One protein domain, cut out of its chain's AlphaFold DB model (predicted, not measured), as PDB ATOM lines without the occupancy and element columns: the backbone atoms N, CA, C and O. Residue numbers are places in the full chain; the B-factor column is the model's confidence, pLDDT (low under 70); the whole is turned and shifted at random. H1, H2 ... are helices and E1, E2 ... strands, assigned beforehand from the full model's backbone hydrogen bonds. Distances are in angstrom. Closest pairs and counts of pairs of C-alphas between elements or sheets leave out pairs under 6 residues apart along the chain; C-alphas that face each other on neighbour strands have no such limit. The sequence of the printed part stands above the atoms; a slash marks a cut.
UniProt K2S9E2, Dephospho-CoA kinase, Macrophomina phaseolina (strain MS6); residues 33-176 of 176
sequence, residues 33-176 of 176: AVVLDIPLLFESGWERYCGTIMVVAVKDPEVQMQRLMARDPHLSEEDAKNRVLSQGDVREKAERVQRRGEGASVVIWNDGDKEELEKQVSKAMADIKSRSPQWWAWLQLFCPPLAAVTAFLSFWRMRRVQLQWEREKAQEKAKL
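This is residues 33 to 176 of the 176 residues of the protein "Dephospho-CoA kinase" of Macrophomina phaseolina (strain MS6) (UniProt K2S9E2). A ribbon of two parallel strands, E1 and E2, lies in the middle, with helix H3 packed on one side of it and helix H4 on the other. H1 and H2 form a separate corner at one end of the whole, while H5 lies at the other end, where the chain turns into the long helix H6, which slants back past H3; residues 167 to 176, of which 167 to 174 belong to H6, stick out beyond the body. The printed part has 144 residues with six named helices and two named strands, in the order E1, H1, H2, H3, E2, H4, H5, H6, and is mostly helix. It is only just loose, close to compact, with a radius of gyration of the C-alphas of 17.7 A and spans of 53 by 43 by 24 A.

Residues 33 to 52 hold no named element, and their C-alphas lie 7 to 15 A from the mean of all C-alphas. Strand E1, residues 53 to 57, begins at C-alpha 53, (143.111, 108.255, 168.441), and is 12.4 A long. H1, residues 61 to 71, measures 15.3 A, and H2, residues 77 to 86, measures 14.1 A. H3 covers residues 90 to 98. Strand E2, residues 105 to 109, is 13.2 A long. H4, residues 114 to 131, begins at C-alpha 114, (151.107, 122.722, 155.760), and is 26.0 A long. H5 covers residues 134 to 142. H6, residues 144 to 174, is the longest helix, 44.3 A from its first C-alpha to its last, C-alpha 174 at (156.654, 83.415, 167.310).

E1 and E2 are parallel neighbours, with 18 degrees between their directions; C-alphas 54 and 106, which face each other, are 4.5 A apart. Across this pair N 57 and O 108 are 2.8 A apart and N 106 and O 53 are 2.9 A apart, both within hydrogen-bond range. E1, H1, H2, H3 and E2 make a strand-helix-strand unit, two parallel neighbour strands with helices between them along the chain. The closest C-alphas of H3 and E1 are those of Val 90 and Ala 57, 5.8 A apart. The closest C-alphas of H3 and E2 are those of Val 97 and Ser 105, 5.3 A apart. The closest C-alphas of H4 and E2 are those of Gln 120 and Ile 108, 6.6 A apart, while H4 and E1 are near each other. H3 and H4 are apart. H1 touches H2, with Met 69 and Ala 80 as the closest C-alphas at 7.0 A; they run opposite ways at a steep tilt of 63 degrees. H2 and H3 are apart, though they follow each other in the chain. H5 and H6 only just touch, with 3 pairs of C-alphas within 8 A, and only at the corner by their link, H6 with residues 146 to 147 alone; the closest C-alphas, of Gln 140 and Ala 147, are 4.7 A apart. H6 and H3 are close but not clearly touching, the closest C-alphas being those of Trp 165 and Arg 96 at 7.1 A, at a steep tilt of 51 degrees, opposite ways. In H1 to H6 every O i to N i+4 pair is within hydrogen-bond range.

The two C-alphas farthest apart are those of Ser 76 and Cys 143, 52.7 A. Residues 141 to 146, of which 144 to 146 belong to H6, stand free, as do residues 167 to 176, of which 167 to 174 belong to H6. The printed part has no cut and no long link; the link from H3 to E2 is short, and the others are tight. Leu 176 is the chain's last residue. The mean pLDDT of the printed part is 86.2, and residues 87 to 88 and residue 176 are under 70.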
ATOM      1  N   ALA A  33     135.274 117.970 174.573       89.12
ATOM      2  CA  ALA A  33     136.381 117.064 174.289       89.12
ATOM      3  C   ALA A  33     137.670 117.519 174.987       89.12
ATOM      4  O   ALA A  33     137.848 118.702 175.282       89.12
ATOM      5  N   VAL A  34     138.582 116.569 175.198       91.38
ATOM      6  CA  VAL A  34     139.946 116.796 175.692       91.38
ATOM      7  C   VAL A  34     140.910 116.158 174.702       91.38
ATOM      8  O   VAL A  34     140.782 114.975 174.392       91.38
ATOM      9  N   VAL A  35     141.873 116.936 174.209       92.00
ATOM     10  CA  VAL A  35     142.928 116.440 173.317       92.00
ATOM     11  C   VAL A  35     144.155 116.121 174.159       92.00
ATOM     12  O   VAL A  35     144.695 116.998 174.829       92.00
ATOM     13  N   LEU A  36     144.576 114.857 174.141       91.25
ATOM     14  CA  LEU A  36     145.777 114.396 174.829       91.25
ATOM     15  C   LEU A  36     146.916 114.265 173.814       91.25
ATOM     16  O   LEU A  36     146.917 113.337 173.008       91.25
ATOM     17  N   ASP A  37     147.884 115.178 173.870       90.88
ATOM     18  CA  ASP A  37     149.110 115.083 173.074       90.88
ATOM     19  C   ASP A  37     150.136 114.195 173.799       90.88
ATOM     20  O   ASP A  37     150.703 114.577 174.825       90.88
ATOM     21  N   ILE A  38     150.306 112.958 173.319       86.81
ATOM     22  CA  ILE A  38     151.161 111.944 173.951       86.81
ATOM     23  C   ILE A  38     152.090 111.329 172.890       86.81
ATOM     24  O   ILE A  38     151.677 110.413 172.177       86.81
ATOM     25  N   PRO A  39     153.373 111.738 172.826       81.12
ATOM     26  CA  PRO A  39     154.330 111.218 171.839       81.12
ATOM     27  C   PRO A  39     154.531 109.694 171.900       81.12
ATOM     28  O   PRO A  39     154.720 109.031 170.880       81.12
ATOM     29  N   LEU A  40     154.462 109.134 173.112       81.62
ATOM     30  CA  LEU A  40     154.631 107.707 173.406       81.62
ATOM     31  C   LEU A  40     153.307 107.058 173.842       81.62
ATOM     32  O   LEU A  40     153.241 106.351 174.852       81.62
ATOM     33  N   LEU A  41     152.214 107.378 173.142       87.62
ATOM     34  CA  LEU A  41     150.847 106.952 173.474       87.62
ATOM     35  C   LEU A  41     150.716 105.432 173.668       87.62
ATOM     36  O   LEU A  41     150.032 104.971 174.588       87.62
ATOM     37  N   PHE A  42     151.372 104.658 172.804       86.62
ATOM     38  CA  PHE A  42     151.242 103.205 172.746       86.62
ATOM     39  C   PHE A  42     152.133 102.508 173.772       86.62
ATOM     40  O   PHE A  42     151.698 101.580 174.450       86.62
ATOM     41  N   GLU A  43     153.352 103.006 173.944       82.19
ATOM     42  CA  GLU A  43     154.372 102.504 174.861       82.19
ATOM     43  C   GLU A  43     153.963 102.742 176.319       82.19
ATOM     44  O   GLU A  43     154.200 101.918 177.200       82.19
ATOM     45  N   SER A  44     153.298 103.868 176.576       81.19
ATOM     46  CA  SER A  44     152.773 104.224 177.897       81.19
ATOM     47  C   SER A  44     151.415 103.586 178.221       81.19
ATOM     48  O   SER A  44     150.963 103.673 179.370       81.19
ATOM     49  N   GLY A  45     150.771 102.942 177.238       84.81
ATOM     50  CA  GLY A  45     149.478 102.268 177.377       84.81
ATOM     51  C   GLY A  45     148.283 103.209 177.548       84.81
ATOM     52  O   GLY A  45     147.238 102.775 178.030       84.81
ATOM     53  N   TRP A  46     148.419 104.487 177.184       88.62
ATOM     54  CA  TRP A  46     147.358 105.492 177.325       88.62
ATOM     55  C   TRP A  46     146.226 105.338 176.306       88.62
ATOM     56  O   TRP A  46     145.103 105.789 176.535       88.62
ATOM     57  N   GLU A  47     146.489 104.624 175.217       89.69
ATOM     58  CA  GLU A  47     145.548 104.373 174.124       89.69
ATOM     59  C   GLU A  47     144.206 103.736 174.559       89.69
ATOM     60  O   GLU A  47     143.212 103.818 173.840       89.69
ATOM     61  N   ARG A  48     144.152 103.071 175.724       88.81
ATOM     62  CA  ARG A  48     142.927 102.450 176.264       88.81
ATOM     63  C   ARG A  48     141.977 103.448 176.927       88.81
ATOM     64  O   ARG A  48     140.822 103.116 177.156       88.81
ATOM     65  N   TYR A  49     142.468 104.643 177.248       89.38
ATOM     66  CA  TYR A  49     141.684 105.726 177.848       89.38
ATOM     67  C   TYR A  49     141.177 106.727 176.801       89.38
ATOM     68  O   TYR A  49     140.402 107.617 177.131       89.38
ATOM     69  N   CYS A  50     141.600 106.581 175.543       89.88
ATOM     70  CA  CYS A  50     141.232 107.472 174.448       89.88
ATOM     71  C   CYS A  50     140.076 106.864 173.641       89.88
ATOM     72  O   CYS A  50     140.199 105.748 173.136       89.88
ATOM     73  N   GLY A  51     138.968 107.599 173.501       88.00
ATOM     74  CA  GLY A  51     137.826 107.178 172.673       88.00
ATOM     75  C   GLY A  51     138.110 107.248 171.169       88.00
ATOM     76  O   GLY A  51     137.671 106.382 170.416       88.00
ATOM     77  N   THR A  52     138.908 108.234 170.757       90.62
ATOM     78  CA  THR A  52     139.406 108.405 169.388       90.62
ATOM     79  C   THR A  52     140.905 108.663 169.454       90.62
ATOM     80  O   THR A  52     141.361 109.428 170.304       90.62
ATOM     81  N   ILE A  53     141.672 108.021 168.574       92.62
ATOM     82  CA  ILE A  53     143.111 108.255 168.441       92.62
ATOM     83  C   ILE A  53     143.394 108.821 167.059       92.62
ATOM     84  O   ILE A  53     142.963 108.262 166.051       92.62
ATOM     85  N   MET A  54     144.150 109.913 167.041       92.62
ATOM     86  CA  MET A  54     144.655 110.539 165.833       92.62
ATOM     87  C   MET A  54     146.168 110.352 165.771       92.62
ATOM     88  O   MET A  54     146.876 110.742 166.696       92.62
ATOM     89  N   VAL A  55     146.657 109.747 164.691       91.38
ATOM     90  CA  VAL A  55     148.089 109.604 164.414       91.38
ATOM     91  C   VAL A  55     148.427 110.417 163.179       91.38
ATOM     92  O   VAL A  55     147.822 110.241 162.123       91.38
ATOM     93  N   VAL A  56     149.413 111.297 163.324       89.81
ATOM     94  CA  VAL A  56     150.035 111.989 162.198       89.81
ATOM     95  C   VAL A  56     151.197 111.129 161.725       89.81
ATOM     96  O   VAL A  56     152.154 110.910 162.467       89.81
ATOM     97  N   ALA A  57     151.077 110.607 160.511       87.38
ATOM     98  CA  ALA A  57     152.026 109.698 159.902       87.38
ATOM     99  C   ALA A  57     152.713 110.335 158.694       87.38
ATOM    100  O   ALA A  57     152.123 111.148 157.990       87.38
ATOM    101  N   VAL A  58     153.957 109.938 158.447       84.81
ATOM    102  CA  VAL A  58     154.704 110.264 157.226       84.81
ATOM    103  C   VAL A  58     155.050 108.933 156.571       84.81
ATOM    104  O   VAL A  58     155.472 108.001 157.261       84.81
ATOM    105  N   LYS A  59     154.815 108.800 155.266       80.94
ATOM    106  CA  LYS A  59     155.105 107.557 154.539       80.94
ATOM    107  C   LYS A  59     156.597 107.364 154.363       80.94
ATOM    108  O   LYS A  59     157.057 106.226 154.449       80.94
ATOM    109  N   ASP A  60     157.311 108.453 154.108       81.75
ATOM    110  CA  ASP A  60     158.742 108.458 153.847       81.75
ATOM    111  C   ASP A  60     159.554 108.764 155.128       81.75
ATOM    112  O   ASP A  60     159.490 109.884 155.655       81.75
ATOM    113  N   PRO A  61     160.328 107.790 155.648       78.81
ATOM    114  CA  PRO A  61     161.217 108.006 156.787       78.81
ATOM    115  C   PRO A  61     162.282 109.081 156.538       78.81
ATOM    116  O   PRO A  61     162.701 109.751 157.485       78.81
ATOM    117  N   GLU A  62     162.714 109.278 155.289       80.12
ATOM    118  CA  GLU A  62     163.704 110.301 154.943       80.12
ATOM    119  C   GLU A  62     163.117 111.700 155.131       80.12
ATOM    120  O   GLU A  62     163.737 112.554 155.769       80.12
ATOM    121  N   VAL A  63     161.871 111.913 154.694       81.81
ATOM    122  CA  VAL A  63     161.136 113.171 154.910       81.81
ATOM    123  C   VAL A  63     160.926 113.434 156.403       81.81
ATOM    124  O   VAL A  63     161.079 114.570 156.864       81.81
ATOM    125  N   GLN A  64     160.618 112.398 157.190       82.38
ATOM    126  CA  GLN A  64     160.517 112.520 158.646       82.38
ATOM    127  C   GLN A  64     161.848 112.970 159.267       82.38
ATOM    128  O   GLN A  64     161.852 113.857 160.126       82.38
ATOM    129  N   MET A  65     162.967 112.389 158.825       82.31
ATOM    130  CA  MET A  65     164.303 112.725 159.318       82.31
ATOM    131  C   MET A  65     164.698 114.157 158.957       82.31
ATOM    132  O   MET A  65     165.087 114.928 159.833       82.31
ATOM    133  N   GLN A  66     164.522 114.542 157.691       84.00
ATOM    134  CA  GLN A  66     164.818 115.890 157.209       84.00
ATOM    135  C   GLN A  66     164.040 116.950 157.994       84.00
ATOM    136  O   GLN A  66     164.616 117.936 158.451       84.00
ATOM    137  N   ARG A  67     162.739 116.730 158.225       82.56
ATOM    138  CA  ARG A  67     161.900 117.654 159.005       82.56
ATOM    139  C   ARG A  67     162.308 117.712 160.476       82.56
ATOM    140  O   ARG A  67     162.280 118.791 161.065       82.56
ATOM    141  N   LEU A  68     162.692 116.580 161.071       83.12
ATOM    142  CA  LEU A  68     163.176 116.538 162.451       83.12
ATOM    143  C   LEU A  68     164.472 117.342 162.603       83.12
ATOM    144  O   LEU A  68     164.567 118.163 163.511       83.12
ATOM    145  N   MET A  69     165.427 117.158 161.692       83.81
ATOM    146  CA  MET A  69     166.698 117.887 161.697       83.81
ATOM    147  C   MET A  69     166.516 119.380 161.405       83.81
ATOM    148  O   MET A  69     167.165 120.209 162.036       83.81
ATOM    149  N   ALA A  70     165.599 119.744 160.502       85.06
ATOM    150  CA  ALA A  70     165.281 121.144 160.221       85.06
ATOM    151  C   ALA A  70     164.631 121.853 161.422       85.06
ATOM    152  O   ALA A  70     164.883 123.034 161.655       85.06
ATOM    153  N   ARG A  71     163.792 121.142 162.187       84.19
ATOM    154  CA  ARG A  71     163.131 121.688 163.382       84.19
ATOM    155  C   ARG A  71     164.083 121.800 164.570       84.19
ATOM    156  O   ARG A  71     164.011 122.766 165.321       84.19
ATOM    157  N   ASP A  72     164.933 120.797 164.748       84.19
ATOM    158  CA  ASP A  72     165.829 120.657 165.888       84.19
ATOM    159  C   ASP A  72     167.296 120.675 165.398       84.19
ATOM    160  O   ASP A  72     167.969 119.642 165.433       84.19
ATOM    161  N   PRO A  73     167.830 121.838 164.964       78.44
ATOM    162  CA  PRO A  73     169.151 121.940 164.328       78.44
ATOM    163  C   PRO A  73     170.322 121.570 165.250       78.44
ATOM    164  O   PRO A  73     171.448 121.396 164.794       78.44
ATOM    165  N   HIS A  74     170.073 121.449 166.556       81.00
ATOM    166  CA  HIS A  74     171.057 121.012 167.545       81.00
ATOM    167  C   HIS A  74     171.202 119.484 167.642       81.00
ATOM    168  O   HIS A  74     172.055 119.009 168.389       81.00
ATOM    169  N   LEU A  75     170.361 118.707 166.951       79.31
ATOM    170  CA  LEU A  75     170.461 117.249 166.942       79.31
ATOM    171  C   LEU A  75     171.513 116.774 165.947       79.31
ATOM    172  O   LEU A  75     171.494 117.152 164.777       79.31
ATOM    173  N   SER A  76     172.374 115.864 166.400       83.94
ATOM    174  CA  SER A  76     173.153 115.039 165.483       83.94
ATOM    175  C   SER A  76     172.223 114.098 164.705       83.94
ATOM    176  O   SER A  76     171.142 113.730 165.177       83.94
ATOM    177  N   GLU A  77     172.645 113.674 163.514       82.19
ATOM    178  CA  GLU A  77     171.892 112.702 162.714       82.19
ATOM    179  C   GLU A  77     171.676 111.384 163.483       82.19
ATOM    180  O   GLU A  77     170.599 110.788 163.428       82.19
ATOM    181  N   GLU A  78     172.670 110.954 164.267       82.69
ATOM    182  CA  GLU A  78     172.569 109.768 165.123       82.69
ATOM    183  C   GLU A  78     171.533 109.942 166.239       82.69
ATOM    184  O   GLU A  78     170.732 109.036 166.485       82.69
ATOM    185  N   ASP A  79     171.478 111.106 166.892       81.94
ATOM    186  CA  ASP A  79     170.473 111.385 167.920       81.94
ATOM    187  C   ASP A  79     169.061 111.455 167.336       81.94
ATOM    188  O   ASP A  79     168.106 110.961 167.946       81.94
ATOM    189  N   ALA A  80     168.918 112.038 166.145       80.50
ATOM    190  CA  ALA A  80     167.656 112.091 165.421       80.50
ATOM    191  C   ALA A  80     167.175 110.676 165.045       80.50
ATOM    192  O   ALA A  80     166.030 110.319 165.342       80.50
ATOM    193  N   LYS A  81     168.065 109.823 164.517       80.56
ATOM    194  CA  LYS A  81     167.795 108.395 164.258       80.56
ATOM    195  C   LYS A  81     167.395 107.651 165.525       80.56
ATOM    196  O   LYS A  81     166.356 106.994 165.542       80.56
ATOM    197  N   ASN A  82     168.151 107.802 166.609       79.75
ATOM    198  CA  ASN A  82     167.846 107.160 167.887       79.75
ATOM    199  C   ASN A  82     166.483 107.595 168.447       79.75
ATOM    200  O   ASN A  82     165.752 106.770 169.002       79.75
ATOM    201  N   ARG A  83     166.099 108.867 168.277       77.50
ATOM    202  CA  ARG A  83     164.768 109.361 168.660       77.50
ATOM    203  C   ARG A  83     163.661 108.716 167.834       77.50
ATOM    204  O   ARG A  83     162.706 108.225 168.433       77.50
ATOM    205  N   VAL A  84     163.795 108.674 166.509       77.06
ATOM    206  CA  VAL A  84     162.805 108.037 165.622       77.06
ATOM    207  C   VAL A  84     162.665 106.549 165.951       77.06
ATOM    208  O   VAL A  84     161.556 106.078 166.180       77.06
ATOM    209  N   LEU A  85     163.784 105.835 166.114       75.19
ATOM    210  CA  LEU A  85     163.790 104.420 166.502       75.19
ATOM    211  C   LEU A  85     163.128 104.184 167.866       75.19
ATOM    212  O   LEU A  85     162.385 103.219 168.037       75.19
ATOM    213  N   SER A  86     163.354 105.074 168.837       70.06
ATOM    214  CA  SER A  86     162.751 104.954 170.172       70.06
ATOM    215  C   SER A  86     161.233 105.141 170.186       70.06
ATOM    216  O   SER A  86     160.577 104.704 171.129       70.06
ATOM    217  N   GLN A  87     160.684 105.792 169.159       67.25
ATOM    218  CA  GLN A  87     159.255 106.046 169.020       67.25
ATOM    219  C   GLN A  87     158.546 104.939 168.229       67.25
ATOM    220  O   GLN A  87     157.335 105.024 168.082       67.25
ATOM    221  N   GLY A  88     159.244 103.905 167.751       69.56
ATOM    222  CA  GLY A  88     158.653 102.839 166.936       69.56
ATOM    223  C   GLY A  88     158.268 103.287 165.521       69.56
ATOM    224  O   GLY A  88     158.318 104.472 165.186       69.56
ATOM    225  N   ASP A  89     157.881 102.326 164.679       81.25
ATOM    226  CA  ASP A  89     157.498 102.609 163.293       81.25
ATOM    227  C   ASP A  89     156.149 103.346 163.244       81.25
ATOM    228  O   ASP A  89     155.126 102.904 163.775       81.25
ATOM    229  N   VAL A  90     156.145 104.495 162.572       81.81
ATOM    230  CA  VAL A  90     154.962 105.327 162.345       81.81
ATOM    231  C   VAL A  90     153.882 104.561 161.569       81.81
ATOM    232  O   VAL A  90     152.689 104.753 161.818       81.81
ATOM    233  N   ARG A  91     154.278 103.649 160.676       81.62
ATOM    234  CA  ARG A  91     153.357 102.792 159.915       81.62
ATOM    235  C   ARG A  91     152.675 101.769 160.811       81.62
ATOM    236  O   ARG A  91     151.467 101.579 160.703       81.62
ATOM    237  N   GLU A  92     153.417 101.180 161.747       85.62
ATOM    238  CA  GLU A  92     152.854 100.269 162.746       85.62
ATOM    239  C   GLU A  92     151.821 100.995 163.622       85.62
ATOM    240  O   GLU A  92     150.736 100.471 163.887       85.62
ATOM    241  N   LYS A  93     152.106 102.244 164.018       85.94
ATOM    242  CA  LYS A  93     151.145 103.088 164.746       85.94
ATOM    243  C   LYS A  93     149.887 103.364 163.927       85.94
ATOM    244  O   LYS A  93     148.786 103.288 164.473       85.94
ATOM    245  N   ALA A  94     150.034 103.669 162.639       86.62
ATOM    246  CA  ALA A  94     148.904 103.891 161.743       86.62
ATOM    247  C   ALA A  94     148.032 102.629 161.608       86.62
ATOM    248  O   ALA A  94     146.815 102.722 161.774       86.62
ATOM    249  N   GLU A  95     148.637 101.455 161.409       87.31
ATOM    250  CA  GLU A  95     147.920 100.175 161.330       87.31
ATOM    251  C   GLU A  95     147.174  99.870 162.641       87.31
ATOM    252  O   GLU A  95     145.976  99.566 162.641       87.31
ATOM    253  N   ARG A  96     147.854 100.029 163.784       88.25
ATOM    254  CA  ARG A  96     147.269  99.822 165.118       88.25
ATOM    255  C   ARG A  96     146.064 100.724 165.369       88.25
ATOM    256  O   ARG A  96     145.097 100.295 166.002       88.25
ATOM    257  N   VAL A  97     146.112 101.970 164.894       86.81
ATOM    258  CA  VAL A  97     144.980 102.898 164.993       86.81
ATOM    259  C   VAL A  97     143.852 102.462 164.080       86.81
ATOM    260  O   VAL A  97     142.740 102.329 164.568       86.81
ATOM    261  N   GLN A  98     144.124 102.164 162.809       86.50
ATOM    262  CA  GLN A  98     143.102 101.761 161.833       86.50
ATOM    263  C   GLN A  98     142.253 100.569 162.302       86.50
ATOM    264  O   GLN A  98     141.043 100.548 162.072       86.50
ATOM    265  N   ARG A  99     142.838  99.617 163.041       82.25
ATOM    266  CA  ARG A  99     142.108  98.459 163.592       82.25
ATOM    267  C   ARG A  99     141.052  98.794 164.647       82.25
ATOM    268  O   ARG A  99     140.209  97.951 164.945       82.25
ATOM    269  N   ARG A 100     141.044 100.003 165.220       80.50
ATOM    270  CA  ARG A 100     140.022 100.408 166.208       80.50
ATOM    271  C   ARG A 100     138.645 100.631 165.576       80.50
ATOM    272  O   ARG A 100     137.645 100.690 166.300       80.50
ATOM    273  N   GLY A 101     138.596 100.671 164.246       78.12
ATOM    274  CA  GLY A 101     137.387 100.811 163.451       78.12
ATOM    275  C   GLY A 101     137.037 102.267 163.166       78.12
ATOM    276  O   GLY A 101     137.614 103.206 163.726       78.12
ATOM    277  N   GLU A 102     136.068 102.449 162.276       71.75
ATOM    278  CA  GLU A 102     135.549 103.762 161.910       71.75
ATOM    279  C   GLU A 102     134.996 104.482 163.155       71.75
ATOM    280  O   GLU A 102     134.332 103.881 164.002       71.75
ATOM    281  N   GLY A 103     135.330 105.766 163.326       72.56
ATOM    282  CA  GLY A 103     134.941 106.554 164.509       72.56
ATOM    283  C   GLY A 103     135.966 106.624 165.640       72.56
ATOM    284  O   GLY A 103     136.023 107.636 166.337       72.56
ATOM    285  N   ALA A 104     136.807 105.603 165.804       80.19
ATOM    286  CA  ALA A 104     137.819 105.552 166.868       80.19
ATOM    287  C   ALA A 104     139.255 105.783 166.360       80.19
ATOM    288  O   ALA A 104     140.203 105.792 167.152       80.19
ATOM    289  N   SER A 105     139.399 105.982 165.048       87.12
ATOM    290  CA  SER A 105     140.668 105.915 164.326       87.12
ATOM    291  C   SER A 105     140.775 107.062 163.333       87.12
ATOM    292  O   SER A 105     139.919 107.197 162.460       87.12
ATOM    293  N   VAL A 106     141.834 107.860 163.432       91.50
ATOM    294  CA  VAL A 106     142.166 108.897 162.452       91.50
ATOM    295  C   VAL A 106     143.650 108.786 162.126       91.50
ATOM    296  O   VAL A 106     144.495 108.859 163.016       91.50
ATOM    297  N   VAL A 107     143.975 108.613 160.847       90.62
ATOM    298  CA  VAL A 107     145.355 108.675 160.353       90.62
ATOM    299  C   VAL A 107     145.453 109.857 159.404       90.62
ATOM    300  O   VAL A 107     144.705 109.932 158.432       90.62
ATOM    301  N   ILE A 108     146.353 110.781 159.716       91.19
ATOM    302  CA  ILE A 108     146.628 111.978 158.923       91.19
ATOM    303  C   ILE A 108     147.988 111.791 158.272       91.19
ATOM    304  O   ILE A 108     148.977 111.603 158.976       91.19
ATOM    305  N   TRP A 109     148.037 111.834 156.945       88.94
ATOM    306  CA  TRP A 109     149.279 111.667 156.198       88.94
ATOM    307  C   TRP A 109     149.893 113.035 155.930       88.94
ATOM    308  O   TRP A 109     149.368 113.825 155.148       88.94
ATOM    309  N   ASN A 110     151.006 113.312 156.601       87.56
ATOM    310  CA  ASN A 110     151.735 114.571 156.533       87.56
ATOM    311  C   ASN A 110     152.870 114.504 155.497       87.56
ATOM    312  O   ASN A 110     154.003 114.881 155.788       87.56
ATOM    313  N   ASP A 111     152.579 113.980 154.308       82.25
ATOM    314  CA  ASP A 111     153.549 113.911 153.206       82.25
ATOM    315  C   ASP A 111     153.598 115.228 152.406       82.25
ATOM    316  O   ASP A 111     154.636 115.577 151.850       82.25
ATOM    317  N   GLY A 112     152.487 115.972 152.383       82.56
ATOM    318  CA  GLY A 112     152.333 117.228 151.648       82.56
ATOM    319  C   GLY A 112     152.784 118.473 152.414       82.56
ATOM    320  O   GLY A 112     153.656 118.424 153.292       82.56
ATOM    321  N   ASP A 113     152.183 119.605 152.053       86.06
ATOM    322  CA  ASP A 113     152.443 120.905 152.664       86.06
ATOM    323  C   ASP A 113     151.572 121.171 153.908       86.06
ATOM    324  O   ASP A 113     150.720 120.377 154.322       86.06
ATOM    325  N   LYS A 114     151.821 122.317 154.548       87.94
ATOM    326  CA  LYS A 114     151.107 122.722 155.760       87.94
ATOM    327  C   LYS A 114     149.613 122.959 155.506       87.94
ATOM    328  O   LYS A 114     148.808 122.654 156.382       87.94
ATOM    329  N   GLU A 115     149.237 123.481 154.341       91.50
ATOM    330  CA  GLU A 115     147.834 123.762 154.022       91.50
ATOM    331  C   GLU A 115     147.037 122.469 153.840       91.50
ATOM    332  O   GLU A 115     145.894 122.359 154.291       91.50
ATOM    333  N   GLU A 116     147.639 121.466 153.204       89.69
ATOM    334  CA  GLU A 116     147.055 120.140 153.078       89.69
ATOM    335  C   GLU A 116     146.858 119.497 154.454       89.69
ATOM    336  O   GLU A 116     145.773 118.983 154.747       89.69
ATOM    337  N   LEU A 117     147.861 119.595 155.333       90.56
ATOM    338  CA  LEU A 117     147.756 119.112 156.708       90.56
ATOM    339  C   LEU A 117     146.618 119.813 157.469       90.56
ATOM    340  O   LEU A 117     145.805 119.145 158.111       90.56
ATOM    341  N   GLU A 118     146.516 121.140 157.374       92.75
ATOM    342  CA  GLU A 118     145.444 121.916 158.009       92.75
ATOM    343  C   GLU A 118     144.054 121.498 157.505       92.75
ATOM    344  O   GLU A 118     143.123 121.339 158.306       92.75
ATOM    345  N   LYS A 119     143.907 121.232 156.199       92.81
ATOM    346  CA  LYS A 119     142.662 120.712 155.610       92.81
ATOM    347  C   LYS A 119     142.324 119.318 156.140       92.81
ATOM    348  O   LYS A 119     141.172 119.075 156.514       92.81
ATOM    349  N   GLN A 120     143.301 118.409 156.212       92.62
ATOM    350  CA  GLN A 120     143.096 117.052 156.734       92.62
ATOM    351  C   GLN A 120     142.688 117.068 158.216       92.62
ATOM    352  O   GLN A 120     141.714 116.410 158.590       92.62
ATOM    353  N   VAL A 121     143.371 117.865 159.045       92.94
ATOM    354  CA  VAL A 121     143.045 118.032 160.471       92.94
ATOM    355  C   VAL A 121     141.649 118.628 160.640       92.94
ATOM    356  O   VAL A 121     140.847 118.107 161.414       92.94
ATOM    357  N   SER A 122     141.316 119.676 159.884       93.38
ATOM    358  CA  SER A 122     139.999 120.321 159.954       93.38
ATOM    359  C   SER A 122     138.874 119.355 159.585       93.38
ATOM    360  O   SER A 122     137.858 119.286 160.281       93.38
ATOM    361  N   LYS A 123     139.072 118.546 158.536       92.94
ATOM    362  CA  LYS A 123     138.124 117.503 158.128       92.94
ATOM    363  C   LYS A 123     137.955 116.436 159.212       92.94
ATOM    364  O   LYS A 123     136.823 116.074 159.529       92.94
ATOM    365  N   ALA A 124     139.053 115.967 159.805       91.81
ATOM    366  CA  ALA A 124     139.009 114.995 160.893       91.81
ATOM    367  C   ALA A 124     138.267 115.544 162.122       91.81
ATOM    368  O   ALA A 124     137.408 114.867 162.683       91.81
ATOM    369  N   MET A 125     138.532 116.794 162.507       91.50
ATOM    370  CA  MET A 125     137.849 117.439 163.629       91.50
ATOM    371  C   MET A 125     136.353 117.638 163.367       91.50
ATOM    372  O   MET A 125     135.546 117.453 164.280       91.50
ATOM    373  N   ALA A 126     135.964 117.971 162.133       91.06
ATOM    374  CA  ALA A 126     134.559 118.074 161.747       91.06
ATOM    375  C   ALA A 126     133.833 116.719 161.848       91.06
ATOM    376  O   ALA A 126     132.724 116.658 162.380       91.06
ATOM    377  N   ASP A 127     134.472 115.634 161.407       90.25
ATOM    378  CA  ASP A 127     133.941 114.266 161.504       90.25
ATOM    379  C   ASP A 127     133.838 113.777 162.962       90.25
ATOM    380  O   ASP A 127     132.843 113.178 163.367       90.25
ATOM    381  N   ILE A 128     134.820 114.097 163.808       89.50
ATOM    382  CA  ILE A 128     134.746 113.809 165.249       89.50
ATOM    383  C   ILE A 128     133.585 114.579 165.897       89.50
ATOM    384  O   ILE A 128     132.841 114.029 166.713       89.50
ATOM    385  N   LYS A 129     133.397 115.849 165.520       88.62
ATOM    386  CA  LYS A 129     132.332 116.704 166.060       88.62
ATOM    387  C   LYS A 129     130.936 116.262 165.631       88.62
ATOM    388  O   LYS A 129     130.009 116.363 166.428       88.62
ATOM    389  N   SER A 130     130.773 115.749 164.412       88.12
ATOM    390  CA  SER A 130     129.478 115.253 163.926       88.12
ATOM    391  C   SER A 130     129.030 113.980 164.652       88.12
ATOM    392  O   SER A 130     127.838 113.785 164.881       88.12
ATOM    393  N   ARG A 131     129.984 113.142 165.077       85.19
ATOM    394  CA  ARG A 131     129.733 111.888 165.807       85.19
ATOM    395  C   ARG A 131     129.553 112.064 167.314       85.19
ATOM    396  O   ARG A 131     128.997 111.182 167.960       85.19
ATOM    397  N   SER A 132     130.028 113.175 167.875       83.75
ATOM    398  CA  SER A 132     129.943 113.473 169.306       83.75
ATOM    399  C   SER A 132     129.183 114.781 169.524       83.75
ATOM    400  O   SER A 132     129.790 115.853 169.560       83.75
ATOM    401  N   PRO A 133     127.848 114.744 169.641       85.38
ATOM    402  CA  PRO A 133     127.076 115.962 169.813       85.38
ATOM    403  C   PRO A 133     127.234 116.541 171.227       85.38
ATOM    404  O   PRO A 133     127.336 115.815 172.215       85.38
ATOM    405  N   GLN A 134     127.208 117.871 171.352       84.62
ATOM    406  CA  GLN A 134     127.447 118.554 172.635       84.62
ATOM    407  C   GLN A 134     126.416 118.204 173.718       84.62
ATOM    408  O   GLN A 134     126.776 118.113 174.889       84.62
ATOM    409  N   TRP A 135     125.161 117.940 173.336       87.94
ATOM    410  CA  TRP A 135     124.124 117.516 174.281       87.94
ATOM    411  C   TRP A 135     124.478 116.195 174.979       87.94
ATOM    412  O   TRP A 135     124.104 116.003 176.132       87.94
ATOM    413  N   TRP A 136     125.234 115.309 174.320       86.69
ATOM    414  CA  TRP A 136     125.682 114.048 174.912       86.69
ATOM    415  C   TRP A 136     126.689 114.291 176.039       86.69
ATOM    416  O   TRP A 136     126.570 113.694 177.107       86.69
ATOM    417  N   ALA A 137     127.616 115.234 175.846       85.06
ATOM    418  CA  ALA A 137     128.556 115.639 176.890       85.06
ATOM    419  C   ALA A 137     127.827 116.236 178.106       85.06
ATOM    420  O   ALA A 137     128.185 115.957 179.248       85.06
ATOM    421  N   TRP A 138     126.761 117.009 177.873       87.75
ATOM    422  CA  TRP A 138     125.945 117.581 178.945       87.75
ATOM    423  C   TRP A 138     125.146 116.499 179.672       87.75
ATOM    424  O   TRP A 138     125.112 116.483 180.898       87.75
ATOM    425  N   LEU A 139     124.558 115.548 178.942       89.00
ATOM    426  CA  LEU A 139     123.867 114.408 179.540       89.00
ATOM    427  C   LEU A 139     124.805 113.592 180.438       89.00
ATOM    428  O   LEU A 139     124.425 113.214 181.543       89.00
ATOM    429  N   GLN A 140     126.034 113.344 179.980       86.44
ATOM    430  CA  GLN A 140     127.056 112.676 180.783       86.44
ATOM    431  C   GLN A 140     127.400 113.501 182.030       86.44
ATOM    432  O   GLN A 140     127.428 112.938 183.119       86.44
ATOM    433  N   LEU A 141     127.567 114.822 181.899       89.31
ATOM    434  CA  LEU A 141     127.836 115.718 183.028       89.31
ATOM    435  C   LEU A 141     126.730 115.670 184.096       89.31
ATOM    436  O   LEU A 141     127.027 115.529 185.282       89.31
ATOM    437  N   PHE A 142     125.465 115.759 183.681       91.25
ATOM    438  CA  PHE A 142     124.313 115.759 184.589       91.25
ATOM    439  C   PHE A 142     123.924 114.360 185.090       91.25
ATOM    440  O   PHE A 142     123.193 114.249 186.073       91.25
ATOM    441  N   CYS A 143     124.440 113.291 184.475       92.50
ATOM    442  CA  CYS A 143     124.246 111.909 184.912       92.50
ATOM    443  C   CYS A 143     125.597 111.184 185.098       92.50
ATOM    444  O   CYS A 143     125.996 110.366 184.260       92.50
ATOM    445  N   PRO A 144     126.303 111.416 186.224       88.81
ATOM    446  CA  PRO A 144     127.603 110.797 186.493       88.81
ATOM    447  C   PRO A 144     127.628 109.257 186.425       88.81
ATOM    448  O   PRO A 144     128.614 108.714 185.924       88.81
ATOM    449  N   PRO A 145     126.581 108.515 186.854       92.50
ATOM    450  CA  PRO A 145     126.542 107.064 186.662       92.50
ATOM    451  C   PRO A 145     126.589 106.659 185.183       92.50
ATOM    452  O   PRO A 145     127.311 105.732 184.819       92.50
ATOM    453  N   LEU A 146     125.880 107.383 184.310       91.50
ATOM    454  CA  LEU A 146     125.922 107.151 182.865       91.50
ATOM    455  C   LEU A 146     127.308 107.479 182.294       91.50
ATOM    456  O   LEU A 146     127.837 106.715 181.483       91.50
ATOM    457  N   ALA A 147     127.933 108.570 182.744       88.06
ATOM    458  CA  ALA A 147     129.309 108.900 182.376       88.06
ATOM    459  C   ALA A 147     130.292 107.784 182.776       88.06
ATOM    460  O   ALA A 147     131.124 107.372 181.970       88.06
ATOM    461  N   ALA A 148     130.158 107.225 183.981       90.19
ATOM    462  CA  ALA A 148     131.003 106.130 184.451       90.19
ATOM    463  C   ALA A 148     130.816 104.849 183.620       90.19
ATOM    464  O   ALA A 148     131.800 104.231 183.211       90.19
ATOM    465  N   VAL A 149     129.570 104.472 183.315       93.44
ATOM    466  CA  VAL A 149     129.269 103.300 182.475       93.44
ATOM    467  C   VAL A 149     129.804 103.493 181.056       93.44
ATOM    468  O   VAL A 149     130.466 102.605 180.521       93.44
ATOM    469  N   THR A 150     129.580 104.658 180.446       90.31
ATOM    470  CA  THR A 150     130.074 104.958 179.091       90.31
ATOM    471  C   THR A 150     131.603 104.968 179.029       90.31
ATOM    472  O   THR A 150     132.179 104.360 178.123       90.31
ATOM    473  N   ALA A 151     132.270 105.563 180.021       89.88
ATOM    474  CA  ALA A 151     133.724 105.520 180.150       89.88
ATOM    475  C   ALA A 151     134.241 104.084 180.319       89.88
ATOM    476  O   ALA A 151     135.199 103.695 179.651       89.88
ATOM    477  N   PHE A 152     133.584 103.271 181.151       93.44
ATOM    478  CA  PHE A 152     133.950 101.872 181.358       93.44
ATOM    479  C   PHE A 152     133.799 101.036 180.083       93.44
ATOM    480  O   PHE A 152     134.712 100.293 179.723       93.44
ATOM    481  N   LEU A 153     132.682 101.177 179.365       92.31
ATOM    482  CA  LEU A 153     132.446 100.471 178.104       92.31
ATOM    483  C   LEU A 153     133.463 100.877 177.033       92.31
ATOM    484  O   LEU A 153     134.008 100.006 176.349       92.31
ATOM    485  N   SER A 154     133.756 102.178 176.920       90.38
ATOM    486  CA  SER A 154     134.793 102.697 176.023       90.38
ATOM    487  C   SER A 154     136.159 102.107 176.375       90.38
ATOM    488  O   SER A 154     136.792 101.468 175.535       90.38
ATOM    489  N   PHE A 155     136.564 102.192 177.644       92.44
ATOM    490  CA  PHE A 155     137.813 101.616 178.133       92.44
ATOM    491  C   PHE A 155     137.907 100.116 177.848       92.44
ATOM    492  O   PHE A 155     138.930  99.633 177.365       92.44
ATOM    493  N   TRP A 156     136.843  99.358 178.115       92.81
ATOM    494  CA  TRP A 156     136.841  97.915 177.906       92.81
ATOM    495  C   TRP A 156     136.913  97.546 176.422       92.81
ATOM    496  O   TRP A 156     137.637  96.619 176.053       92.81
ATOM    497  N   ARG A 157     136.220  98.290 175.550       90.81
ATOM    498  CA  ARG A 157     136.339  98.147 174.093       90.81
ATOM    499  C   ARG A 157     137.771  98.425 173.633       90.81
ATOM    500  O   ARG A 157     138.360  97.574 172.974       90.81
ATOM    501  N   MET A 158     138.349  99.559 174.030       90.81
ATOM    502  CA  MET A 158     139.701  99.947 173.613       90.81
ATOM    503  C   MET A 158     140.768  98.998 174.159       90.81
ATOM    504  O   MET A 158     141.704  98.638 173.448       90.81
ATOM    505  N   ARG A 159     140.599  98.517 175.393       90.88
ATOM    506  CA  ARG A 159     141.477  97.508 175.990       90.88
ATOM    507  C   ARG A 159     141.404  96.174 175.249       90.88
ATOM    508  O   ARG A 159     142.434  95.524 175.098       90.88
ATOM    509  N   ARG A 160     140.222  95.750 174.787       91.19
ATOM    510  CA  ARG A 160     140.090  94.523 173.985       91.19
ATOM    511  C   ARG A 160     140.818  94.639 172.650       91.19
ATOM    512  O   ARG A 160     141.575  93.730 172.329       91.19
ATOM    513  N   VAL A 161     140.664  95.761 171.944       88.62
ATOM    514  CA  VAL A 161     141.390  96.014 170.687       88.62
ATOM    515  C   VAL A 161     142.904  96.026 170.917       88.62
ATOM    516  O   VAL A 161     143.641  95.361 170.196       88.62
ATOM    517  N   GLN A 162     143.369  96.700 171.976       89.19
ATOM    518  CA  GLN A 162     144.783  96.686 172.365       89.19
ATOM    519  C   GLN A 162     145.308  95.259 172.593       89.19
ATOM    520  O   GLN A 162     146.358  94.893 172.073       89.19
ATOM    521  N   LEU A 163     144.588  94.441 173.366       90.00
ATOM    522  CA  LEU A 163     145.019  93.076 173.676       90.00
ATOM    523  C   LEU A 163     145.019  92.163 172.443       90.00
ATOM    524  O   LEU A 163     145.841  91.255 172.368       90.00
ATOM    525  N   GLN A 164     144.101  92.374 171.498       90.38
ATOM    526  CA  GLN A 164     144.092  91.646 170.228       90.38
ATOM    527  C   GLN A 164     145.354  91.956 169.419       90.38
ATOM    528  O   GLN A 164     146.063  91.025 169.050       90.38
ATOM    529  N   TRP A 165     145.690  93.241 169.268       88.19
ATOM    530  CA  TRP A 165     146.918  93.677 168.599       88.19
ATOM    531  C   TRP A 165     148.178  93.062 169.222       88.19
ATOM    532  O   TRP A 165     149.029  92.505 168.530       88.19
ATOM    533  N   GLU A 166     148.292  93.125 170.552       88.81
ATOM    534  CA  GLU A 166     149.443  92.573 171.274       88.81
ATOM    535  C   GLU A 166     149.575  91.054 171.074       88.81
ATOM    536  O   GLU A 166     150.687  90.548 170.911       88.81
ATOM    537  N   ARG A 167     148.454  90.319 171.039       90.31
ATOM    538  CA  ARG A 167     148.442  88.868 170.782       90.31
ATOM    539  C   ARG A 167     148.872  88.529 169.361       90.31
ATOM    540  O   ARG A 167     149.662  87.609 169.186       90.31
ATOM    541  N   GLU A 168     148.379  89.256 168.365       88.44
ATOM    542  CA  GLU A 168     148.741  89.045 166.960       88.44
ATOM    543  C   GLU A 168     150.231  89.307 166.736       88.44
ATOM    544  O   GLU A 168     150.927  88.452 166.194       88.44
ATOM    545  N   LYS A 169     150.758  90.423 167.256       87.75
ATOM    546  CA  LYS A 169     152.194  90.727 167.170       87.75
ATOM    547  C   LYS A 169     153.057  89.702 167.902       87.75
ATOM    548  O   LYS A 169     154.156  89.394 167.444       87.75
ATOM    549  N   ALA A 170     152.581  89.151 169.019       88.19
ATOM    550  CA  ALA A 170     153.268  88.052 169.691       88.19
ATOM    551  C   ALA A 170     153.272  86.768 168.840       88.19
ATOM    552  O   ALA A 170     154.292  86.085 168.782       88.19
ATOM    553  N   GLN A 171     152.170  86.459 168.149       89.44
ATOM    554  CA  GLN A 171     152.073  85.305 167.249       89.44
ATOM    555  C   GLN A 171     152.920  85.463 165.983       89.44
ATOM    556  O   GLN A 171     153.555  84.500 165.572       89.44
ATOM    557  N   GLU A 172     152.956  86.650 165.374       87.88
ATOM    558  CA  GLU A 172     153.830  86.953 164.229       87.88
ATOM    559  C   GLU A 172     155.299  86.745 164.599       87.88
ATOM    560  O   GLU A 172     156.016  86.045 163.892       87.88
ATOM    561  N   LYS A 173     155.725  87.267 165.757       84.75
ATOM    562  CA  LYS A 173     157.094  87.081 166.262       84.75
ATOM    563  C   LYS A 173     157.429  85.632 166.594       84.75
ATOM    564  O   LYS A 173     158.584  85.261 166.488       84.75
ATOM    565  N   ALA A 174     156.450  84.832 167.011       83.94
ATOM    566  CA  ALA A 174     156.654  83.415 167.310       83.94
ATOM    567  C   ALA A 174     156.734  82.528 166.052       83.94
ATOM    568  O   ALA A 174     157.105  81.363 166.162       83.94
ATOM    569  N   LYS A 175     156.338  83.047 164.881       79.38
ATOM    570  CA  LYS A 175     156.406  82.348 163.586       79.38
ATOM    571  C   LYS A 175     157.687  82.654 162.793       79.38
ATOM    572  O   LYS A 175     157.905  82.000 161.775       79.38
ATOM    573  N   LEU A 176     158.460  83.653 163.222       65.31
ATOM    574  CA  LEU A 176     159.755  84.058 162.660       65.31
ATOM    575  C   LEU A 176     160.896  83.354 163.399       65.31
ATOM    576  O   LEU A 176     161.888  83.019 162.721       65.31
TER     577      LEU A 176